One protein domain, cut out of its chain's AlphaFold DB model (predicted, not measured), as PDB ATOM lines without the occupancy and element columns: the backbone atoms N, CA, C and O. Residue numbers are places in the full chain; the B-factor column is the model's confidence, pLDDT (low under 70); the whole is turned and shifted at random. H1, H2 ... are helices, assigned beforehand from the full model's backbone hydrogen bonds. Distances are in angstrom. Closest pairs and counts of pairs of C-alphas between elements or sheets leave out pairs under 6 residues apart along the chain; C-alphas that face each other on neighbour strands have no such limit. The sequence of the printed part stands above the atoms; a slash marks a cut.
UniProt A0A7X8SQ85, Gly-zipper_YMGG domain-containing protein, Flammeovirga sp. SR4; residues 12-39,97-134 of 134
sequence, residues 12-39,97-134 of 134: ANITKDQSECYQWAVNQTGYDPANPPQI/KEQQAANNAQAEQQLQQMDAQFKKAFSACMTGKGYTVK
ATOM      1  N   ALA A  12      -4.197 -16.078  16.803       89.38
ATOM      2  CA  ALA A  12      -2.759 -16.031  16.561       89.38
ATOM      3  C   ALA A  12      -2.273 -17.229  15.727       89.38
ATOM      4  O   ALA A  12      -1.528 -17.035  14.766       89.38
ATOM      5  N   ASN A  13      -2.734 -18.445  16.040       90.62
ATOM      6  CA  ASN A  13      -2.381 -19.645  15.277       90.62
ATOM      7  C   ASN A  13      -2.943 -19.579  13.855       90.62
ATOM      8  O   ASN A  13      -2.216 -19.850  12.905       90.62
ATOM      9  N   ILE A  14      -4.180 -19.099  13.702       90.62
ATOM     10  CA  ILE A  14      -4.807 -18.918  12.387       90.62
ATOM     11  C   ILE A  14      -3.999 -17.956  11.518       90.62
ATOM     12  O   ILE A  14      -3.709 -18.249  10.361       90.62
ATOM     13  N   THR A  15      -3.589 -16.822  12.081       92.69
ATOM     14  CA  THR A  15      -2.786 -15.829  11.355       92.69
ATOM     15  C   THR A  15      -1.419 -16.394  10.967       92.69
ATOM     16  O   THR A  15      -0.957 -16.192   9.842       92.69
ATOM     17  N   LYS A  16      -0.779 -17.137  11.877       94.75
ATOM     18  CA  LYS A  16       0.497 -17.813  11.621       94.75
ATOM     19  C   LYS A  16       0.372 -18.829  10.487       94.75
ATOM     20  O   LYS A  16       1.160 -18.777   9.548       94.75
ATOM     21  N   ASP A  17      -0.636 -19.694  10.536       95.06
ATOM     22  CA  ASP A  17      -0.872 -20.719   9.520       95.06
ATOM     23  C   ASP A  17      -1.201 -20.117   8.154       95.06
ATOM     24  O   ASP A  17      -0.664 -20.569   7.143       95.06
ATOM     25  N   GLN A  18      -2.029 -19.068   8.117       94.38
ATOM     26  CA  GLN A  18      -2.320 -18.340   6.883       94.38
ATOM     27  C   GLN A  18      -1.050 -17.733   6.284       94.38
ATOM     28  O   GLN A  18      -0.828 -17.869   5.086       94.38
ATOM     29  N   SER A  19      -0.197 -17.106   7.098       96.44
ATOM     30  CA  SER A  19       1.070 -16.535   6.625       96.44
ATOM     31  C   SER A  19       2.025 -17.612   6.097       96.44
ATOM     32  O   SER A  19       2.581 -17.479   5.008       96.44
ATOM     33  N   GLU A  20       2.162 -18.731   6.810       97.25
ATOM     34  CA  GLU A  20       2.987 -19.863   6.373       97.25
ATOM     35  C   GLU A  20       2.478 -20.465   5.057       97.25
ATOM     36  O   GLU A  20       3.256 -20.662   4.123       97.25
ATOM     37  N   CYS A  21       1.168 -20.705   4.946       97.50
ATOM     38  CA  CYS A  21       0.569 -21.233   3.723       97.50
ATOM     39  C   CYS A  21       0.602 -20.240   2.562       97.50
ATOM     40  O   CYS A  21       0.718 -20.662   1.412       97.50
ATOM     41  N   TYR A  22       0.552 -18.937   2.844       97.44
ATOM     42  CA  TYR A  22       0.763 -17.892   1.847       97.44
ATOM     43  C   TYR A  22       2.160 -17.993   1.249       97.44
ATOM     44  O   TYR A  22       2.299 -18.158   0.040       97.44
ATOM     45  N   GLN A  23       3.193 -17.964   2.095       97.69
ATOM     46  CA  GLN A  23       4.585 -18.045   1.651       97.69
ATOM     47  C   GLN A  23       4.865 -19.355   0.914       97.69
ATOM     48  O   GLN A  23       5.535 -19.365  -0.119       97.69
ATOM     49  N   TRP A  24       4.297 -20.462   1.397       97.31
ATOM     50  CA  TRP A  24       4.380 -21.740   0.706       97.31
ATOM     51  C   TRP A  24       3.738 -21.678  -0.686       97.31
ATOM     52  O   TRP A  24       4.371 -22.083  -1.656       97.31
ATOM     53  N   ALA A  25       2.531 -21.122  -0.818       96.94
ATOM     54  CA  ALA A  25       1.839 -21.002  -2.100       96.94
ATOM     55  C   ALA A  25       2.580 -20.090  -3.093       96.94
ATOM     56  O   ALA A  25       2.671 -20.438  -4.274       96.94
ATOM     57  N   VAL A  26       3.163 -18.978  -2.628       96.06
ATOM     58  CA  VAL A  26       4.039 -18.132  -3.456       96.06
ATOM     59  C   VAL A  26       5.235 -18.942  -3.955       96.06
ATOM     60  O   VAL A  26       5.497 -18.959  -5.153       96.06
ATOM     61  N   ASN A  27       5.921 -19.675  -3.074       94.50
ATOM     62  CA  ASN A  27       7.078 -20.490  -3.454       94.50
ATOM     63  C   ASN A  27       6.709 -21.610  -4.448       94.50
ATOM     64  O   ASN A  27       7.448 -21.877  -5.389       94.50
ATOM     65  N   GLN A  28       5.544 -22.244  -4.282       94.44
ATOM     66  CA  GLN A  28       5.090 -23.304  -5.191       94.44
ATOM     67  C   GLN A  28       4.685 -22.790  -6.576       94.44
ATOM     68  O   GLN A  28       4.842 -23.506  -7.563       94.44
ATOM     69  N   THR A  29       4.120 -21.584  -6.660       92.75
ATOM     70  CA  THR A  29       3.517 -21.074  -7.904       92.75
ATOM     71  C   THR A  29       4.348 -20.006  -8.601       92.75
ATOM     72  O   THR A  29       4.127 -19.742  -9.781       92.75
ATOM     73  N   GLY A  30       5.289 -19.378  -7.895       92.31
ATOM     74  CA  GLY A  30       6.016 -18.203  -8.373       92.31
ATOM     75  C   GLY A  30       5.141 -16.954  -8.526       92.31
ATOM     76  O   GLY A  30       5.585 -15.980  -9.128       92.31
ATOM     77  N   TYR A  31       3.906 -16.973  -8.012       91.12
ATOM     78  CA  TYR A  31       2.948 -15.874  -8.104       91.12
ATOM     79  C   TYR A  31       2.613 -15.321  -6.716       91.12
ATOM     80  O   TYR A  31       2.239 -16.067  -5.812       91.12
ATOM     81  N   ASP A  32       2.715 -13.999  -6.578       94.62
ATOM     82  CA  ASP A  32       2.351 -13.247  -5.381       94.62
ATOM     83  C   ASP A  32       1.119 -12.366  -5.680       94.62
ATOM     84  O   ASP A  32       1.247 -11.376  -6.404       94.62
ATOM     85  N   PRO A  33      -0.077 -12.678  -5.143       91.38
ATOM     86  CA  PRO A  33      -1.270 -11.864  -5.375       91.38
ATOM     87  C   PRO A  33      -1.197 -10.467  -4.742       91.38
ATOM     88  O   PRO A  33      -1.946  -9.589  -5.165       91.38
ATOM     89  N   ALA A  34      -0.328 -10.239  -3.747       92.38
ATOM     90  CA  ALA A  34      -0.106  -8.905  -3.187       92.38
ATOM     91  C   ALA A  34       0.749  -8.028  -4.114       92.38
ATOM     92  O   ALA A  34       0.631  -6.805  -4.080       92.38
ATOM     93  N   ASN A  35       1.567  -8.650  -4.968       89.88
ATOM     94  CA  ASN A  35       2.427  -7.986  -5.943       89.88
ATOM     95  C   ASN A  35       2.255  -8.626  -7.333       89.88
ATOM     96  O   ASN A  35       3.184  -9.259  -7.847       89.88
ATOM     97  N   PRO A  36       1.068  -8.492  -7.954       82.50
ATOM     98  CA  PRO A  36       0.779  -9.161  -9.210       82.50
ATOM     99  C   PRO A  36       1.702  -8.646 -10.329       82.50
ATOM    100  O   PRO A  36       1.920  -7.433 -10.458       82.50
ATOM    101  N   PRO A  37       2.231  -9.541 -11.182       76.81
ATOM    102  CA  PRO A  37       3.104  -9.151 -12.274       76.81
ATOM    103  C   PRO A  37       2.350  -8.290 -13.290       76.81
ATOM    104  O   PRO A  37       1.190  -8.538 -13.622       76.81
ATOM    105  N   GLN A  38       3.042  -7.294 -13.838       69.88
ATOM    106  CA  GLN A  38       2.529  -6.506 -14.952       69.88
ATOM    107  C   GLN A  38       2.684  -7.318 -16.243       69.88
ATOM    108  O   GLN A  38       3.753  -7.334 -16.859       69.88
ATOM    109  N   ILE A  39       1.626  -8.024 -16.644       64.94
ATOM    110  CA  ILE A  39       1.598  -8.754 -17.912       64.94
ATOM    111  C   ILE A  39       1.457  -7.725 -19.039       64.94
ATOM    112  O   ILE A  39       0.373  -7.208 -19.304       64.94
ATOM    113  N   LYS A  97      -8.836  -0.540 -31.775       45.44
ATOM    114  CA  LYS A  97      -9.435  -0.770 -30.451       45.44
ATOM    115  C   LYS A  97      -9.652  -2.257 -30.198       45.44
ATOM    116  O   LYS A  97      -9.353  -2.728 -29.108       45.44
ATOM    117  N   GLU A  98     -10.096  -2.995 -31.211       47.81
ATOM    118  CA  GLU A  98     -10.377  -4.428 -31.091       47.81
ATOM    119  C   GLU A  98      -9.101  -5.255 -30.857       47.81
ATOM    120  O   GLU A  98      -9.058  -6.096 -29.962       47.81
ATOM    121  N   GLN A  99      -8.007  -4.940 -31.560       48.62
ATOM    122  CA  GLN A  99      -6.731  -5.640 -31.370       48.62
ATOM    123  C   GLN A  99      -6.052  -5.308 -30.029       48.62
ATOM    124  O   GLN A  99      -5.351  -6.142 -29.456       48.62
ATOM    125  N   GLN A 100      -6.265  -4.102 -29.499       49.78
ATOM    126  CA  GLN A 100      -5.743  -3.701 -28.191       49.78
ATOM    127  C   GLN A 100      -6.583  -4.291 -27.042       49.78
ATOM    128  O   GLN A 100      -6.025  -4.704 -26.029       49.78
ATOM    129  N   ALA A 101      -7.902  -4.419 -27.229       53.59
ATOM    130  CA  ALA A 101      -8.797  -5.097 -26.292       53.59
ATOM    131  C   ALA A 101      -8.543  -6.613 -26.229       53.59
ATOM    132  O   ALA A 101      -8.475  -7.171 -25.136       53.59
ATOM    133  N   ALA A 102      -8.329  -7.272 -27.375       55.69
ATOM    134  CA  ALA A 102      -8.011  -8.702 -27.427       55.69
ATOM    135  C   ALA A 102      -6.696  -9.037 -26.698       55.69
ATOM    136  O   ALA A 102      -6.619 -10.018 -25.960       55.69
ATOM    137  N   ASN A 103      -5.680  -8.185 -26.845       59.62
ATOM    138  CA  ASN A 103      -4.399  -8.332 -26.157       59.62
ATOM    139  C   ASN A 103      -4.514  -8.130 -24.635       59.62
ATOM    140  O   ASN A 103      -3.873  -8.848 -23.870       59.62
ATOM    141  N   ASN A 104      -5.356  -7.194 -24.187       65.19
ATOM    142  CA  ASN A 104      -5.631  -7.015 -22.760       65.19
ATOM    143  C   ASN A 104      -6.417  -8.199 -22.174       65.19
ATOM    144  O   ASN A 104      -6.124  -8.624 -21.061       65.19
ATOM    145  N   ALA A 105      -7.352  -8.780 -22.934       69.19
ATOM    146  CA  ALA A 105      -8.112  -9.949 -22.495       69.19
ATOM    147  C   ALA A 105      -7.213 -11.177 -22.263       69.19
ATOM    148  O   ALA A 105      -7.399 -11.905 -21.292       69.19
ATOM    149  N   GLN A 106      -6.200 -11.388 -23.110       71.69
ATOM    150  CA  GLN A 106      -5.235 -12.480 -22.932       71.69
ATOM    151  C   GLN A 106      -4.355 -12.288 -21.690       71.69
ATOM    152  O   GLN A 106      -4.118 -13.243 -20.949       71.69
ATOM    153  N   ALA A 107      -3.900 -11.057 -21.438       72.81
ATOM    154  CA  ALA A 107      -3.125 -10.727 -20.245       72.81
ATOM    155  C   ALA A 107      -3.941 -10.949 -18.958       72.81
ATOM    156  O   ALA A 107      -3.442 -11.534 -17.994       72.81
ATOM    157  N   GLU A 108      -5.213 -10.547 -18.965       80.12
ATOM    158  CA  GLU A 108      -6.124 -10.728 -17.834       80.12
ATOM    159  C   GLU A 108      -6.429 -12.212 -17.575       80.12
ATOM    160  O   GLU A 108      -6.382 -12.665 -16.431       80.12
ATOM    161  N   GLN A 109      -6.640 -13.004 -18.632       84.19
ATOM    162  CA  GLN A 109      -6.802 -14.456 -18.519       84.19
ATOM    163  C   GLN A 109      -5.569 -15.132 -17.912       84.19
ATOM    164  O   GLN A 109      -5.703 -16.023 -17.074       84.19
ATOM    165  N   GLN A 110      -4.366 -14.707 -18.299       83.81
ATOM    166  CA  GLN A 110      -3.134 -15.257 -17.742       83.81
ATOM    167  C   GLN A 110      -2.994 -14.931 -16.248       83.81
ATOM    168  O   GLN A 110      -2.664 -15.817 -15.460       83.81
ATOM    169  N   LEU A 111      -3.307 -13.697 -15.843       85.38
ATOM    170  CA  LEU A 111      -3.353 -13.291 -14.433       85.38
ATOM    171  C   LEU A 111      -4.355 -14.129 -13.628       85.38
ATOM    172  O   LEU A 111      -4.008 -14.637 -12.563       85.38
ATOM    173  N   GLN A 112      -5.560 -14.345 -14.161       90.50
ATOM    174  CA  GLN A 112      -6.575 -15.186 -13.520       90.50
ATOM    175  C   GLN A 112      -6.109 -16.637 -13.348       90.50
ATOM    176  O   GLN A 112      -6.393 -17.257 -12.324       90.50
ATOM    177  N   GLN A 113      -5.372 -17.188 -14.319       90.81
ATOM    178  CA  GLN A 113      -4.815 -18.535 -14.198       90.81
ATOM    179  C   GLN A 113      -3.755 -18.627 -13.097       90.81
ATOM    180  O   GLN A 113      -3.788 -19.575 -12.314       90.81
ATOM    181  N   MET A 114      -2.849 -17.650 -13.005       89.44
ATOM    182  CA  MET A 114      -1.822 -17.620 -11.954       89.44
ATOM    183  C   MET A 114      -2.450 -17.470 -10.564       89.44
ATOM    184  O   MET A 114      -2.113 -18.218  -9.646       89.44
ATOM    185  N   ASP A 115      -3.444 -16.590 -10.434       93.31
ATOM    186  CA  ASP A 115      -4.217 -16.419  -9.205       93.31
ATOM    187  C   ASP A 115      -4.972 -17.699  -8.806       93.31
ATOM    188  O   ASP A 115      -4.969 -18.099  -7.639       93.31
ATOM    189  N   ALA A 116      -5.562 -18.405  -9.775       95.38
ATOM    190  CA  ALA A 116      -6.215 -19.686  -9.528       95.38
ATOM    191  C   ALA A 116      -5.226 -20.767  -9.055       95.38
ATOM    192  O   ALA A 116      -5.548 -21.523  -8.134       95.38
ATOM    193  N   GLN A 117      -4.021 -20.832  -9.637       94.81
ATOM    194  CA  GLN A 117      -2.968 -21.748  -9.179       94.81
ATOM    195  C   GLN A 117      -2.534 -21.423  -7.749       94.81
ATOM    196  O   GLN A 117      -2.449 -22.327  -6.916       94.81
ATOM    197  N   PHE A 118      -2.341 -20.140  -7.432       96.69
ATOM    198  CA  PHE A 118      -2.018 -19.698  -6.078       96.69
ATOM    199  C   PHE A 118      -3.102 -20.091  -5.075       96.69
ATOM    200  O   PHE A 118      -2.803 -20.723  -4.063       96.69
ATOM    201  N   LYS A 119      -4.376 -19.801  -5.369       95.94
ATOM    202  CA  LYS A 119      -5.509 -20.185  -4.507       95.94
ATOM    203  C   LYS A 119      -5.581 -21.696  -4.300       95.94
ATOM    204  O   LYS A 119      -5.874 -22.156  -3.196       95.94
ATOM    205  N   LYS A 120      -5.283 -22.488  -5.334       96.50
ATOM    206  CA  LYS A 120      -5.228 -23.952  -5.238       96.50
ATOM    207  C   LYS A 120      -4.090 -24.427  -4.331       96.50
ATOM    208  O   LYS A 120      -4.321 -25.272  -3.474       96.50
ATOM    209  N   ALA A 121      -2.889 -23.870  -4.474       96.50
ATOM    210  CA  ALA A 121      -1.769 -24.189  -3.591       96.50
ATOM    211  C   ALA A 121      -2.087 -23.783  -2.140       96.50
ATOM    212  O   ALA A 121      -2.042 -24.602  -1.223       96.50
ATOM    213  N   PHE A 122      -2.517 -22.544  -1.936       97.44
ATOM    214  CA  PHE A 122      -2.866 -22.031  -0.618       97.44
ATOM    215  C   PHE A 122      -3.945 -22.882   0.070       97.44
ATOM    216  O   PHE A 122      -3.784 -23.284   1.223       97.44
ATOM    217  N   SER A 123      -5.023 -23.219  -0.647       96.38
ATOM    218  CA  SER A 123      -6.093 -24.072  -0.116       96.38
ATOM    219  C   SER A 123      -5.613 -25.483   0.225       96.38
ATOM    220  O   SER A 123      -6.021 -26.014   1.258       96.38
ATOM    221  N   ALA A 124      -4.716 -26.071  -0.571       97.06
ATOM    222  CA  ALA A 124      -4.119 -27.372  -0.272       97.06
ATOM    223  C   ALA A 124      -3.302 -27.339   1.030       97.06
ATOM    224  O   ALA A 124      -3.460 -28.224   1.869       97.06
ATOM    225  N   CYS A 125      -2.494 -26.294   1.239       97.38
ATOM    226  CA  CYS A 125      -1.736 -26.119   2.480       97.38
ATOM    227  C   CYS A 125      -2.658 -25.953   3.695       97.38
ATOM    228  O   CYS A 125      -2.505 -26.662   4.690       97.38
ATOM    229  N   MET A 126      -3.662 -25.073   3.595       95.56
ATOM    230  CA  MET A 126      -4.627 -24.861   4.678       95.56
ATOM    231  C   MET A 126      -5.404 -26.143   4.998       95.56
ATOM    232  O   MET A 126      -5.562 -26.498   6.164       95.56
ATOM    233  N   THR A 127      -5.822 -26.891   3.975       94.38
ATOM    234  CA  THR A 127      -6.497 -28.187   4.158       94.38
ATOM    235  C   THR A 127      -5.587 -29.198   4.857       94.38
ATOM    236  O   THR A 127      -6.027 -29.881   5.778       94.38
ATOM    237  N   GLY A 128      -4.300 -29.254   4.493       93.88
ATOM    238  CA  GLY A 128      -3.308 -30.107   5.158       93.88
ATOM    239  C   GLY A 128      -3.079 -29.760   6.634       93.88
ATOM    240  O   GLY A 128      -2.773 -30.644   7.429       93.88
ATOM    241  N   LYS A 129      -3.292 -28.497   7.021       92.31
ATOM    242  CA  LYS A 129      -3.281 -28.033   8.420       92.31
ATOM    243  C   LYS A 129      -4.617 -28.249   9.153       92.31
ATOM    244  O   LYS A 129      -4.751 -27.854  10.306       92.31
ATOM    245  N   GLY A 130      -5.604 -28.876   8.510       91.50
ATOM    246  CA  GLY A 130      -6.900 -29.198   9.114       91.50
ATOM    247  C   GLY A 130      -7.944 -28.084   9.029       91.50
ATOM    248  O   GLY A 130      -8.956 -28.149   9.726       91.50
ATOM    249  N   TYR A 131      -7.731 -27.065   8.191       92.56
ATOM    250  CA  TYR A 131      -8.748 -26.050   7.911       92.56
ATOM    251  C   TYR A 131      -9.727 -26.531   6.848       92.56
ATOM    252  O   TYR A 131      -9.357 -27.220   5.900       92.56
ATOM    253  N   THR A 132     -10.976 -26.086   6.953       91.56
ATOM    254  CA  THR A 132     -11.931 -26.247   5.856       91.56
ATOM    255  C   THR A 132     -11.836 -25.041   4.932       91.56
ATOM    256  O   THR A 132     -12.001 -23.905   5.374       91.56
ATOM    257  N   VAL A 133     -11.595 -25.274   3.643       91.12
ATOM    258  CA  VAL A 133     -11.538 -24.216   2.624       91.12
ATOM    259  C   VAL A 133     -12.735 -24.350   1.679       91.12
ATOM    260  O   VAL A 133     -13.039 -25.454   1.225       91.12
ATOM    261  N   LYS A 134     -13.441 -23.244   1.414       86.38
ATOM    262  CA  LYS A 134     -14.640 -23.177   0.554       86.38
ATOM    263  C   LYS A 134     -14.528 -22.084  -0.508       86.38
ATOM    264  O   LYS A 134     -13.881 -21.042  -0.247       86.38
TER     265      LYS A 134
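Overview. This is residues 12 to 39 and 97 to 134 of the 134 residues of the protein "Gly-zipper_YMGG domain-containing protein" of Flammeovirga sp. SR4 (UniProt A0A7X8SQ85). One long helix, H2, makes the length of this domain, and a shorter helix, H1, crosses it steeply over the part of H2 nearer its last residue. The opposite end of H2, residues 97 to 103, sticks out as a free arm, while residues 129 to 134 fold back after H2. The printed part has 66 residues, with two named helices in the order H1, H2 and no named strand; the class is all helix. The whole is loose, with a radius of gyration of the C-alphas of 14.9 A, and the C-alphas span 50 by 21 by 18 A.

Along the chain. H1 holds residues 12 to 29 and is 25.8 A long from first to last C-alpha; C-alpha 12 is at (-2.759, -16.031, 16.561). Residues 30 to 39 follow with no named element, and the print breaks off after Ile 39. H2 holds residues 97 to 128 and is 46.5 A long, from C-alpha 97 at (-9.435, -0.770, -30.451) to C-alpha 128 at (-3.308, -30.107, 5.158).

Arrangement. H1 and H2 touch, with 20 pairs of C-alphas within 8 A. Their closest C-alphas, those of Ala 25 and Phe 122, are 5.0 A apart. H2 touches H1 with residues 114 to 126 alone. Their lines stand at a steep tilt of 51 degrees, and they run opposite ways. Residues 97 to 103 of H2 stand free. In H1 and H2, every O i to N i+4 pair is within hydrogen-bond range.

Size, cuts and confidence. The C-alphas farthest apart, those of Asn 13 and Lys 97, are 50.0 A apart. Residues 40 to 96 are not printed; C-alphas 39 and 97 are 18.5 A apart across this cut, which lies in the link from H1 to H2. Mean pLDDT of the printed part is 86.1; residues 38 to 39 and 97 to 105 are under 70.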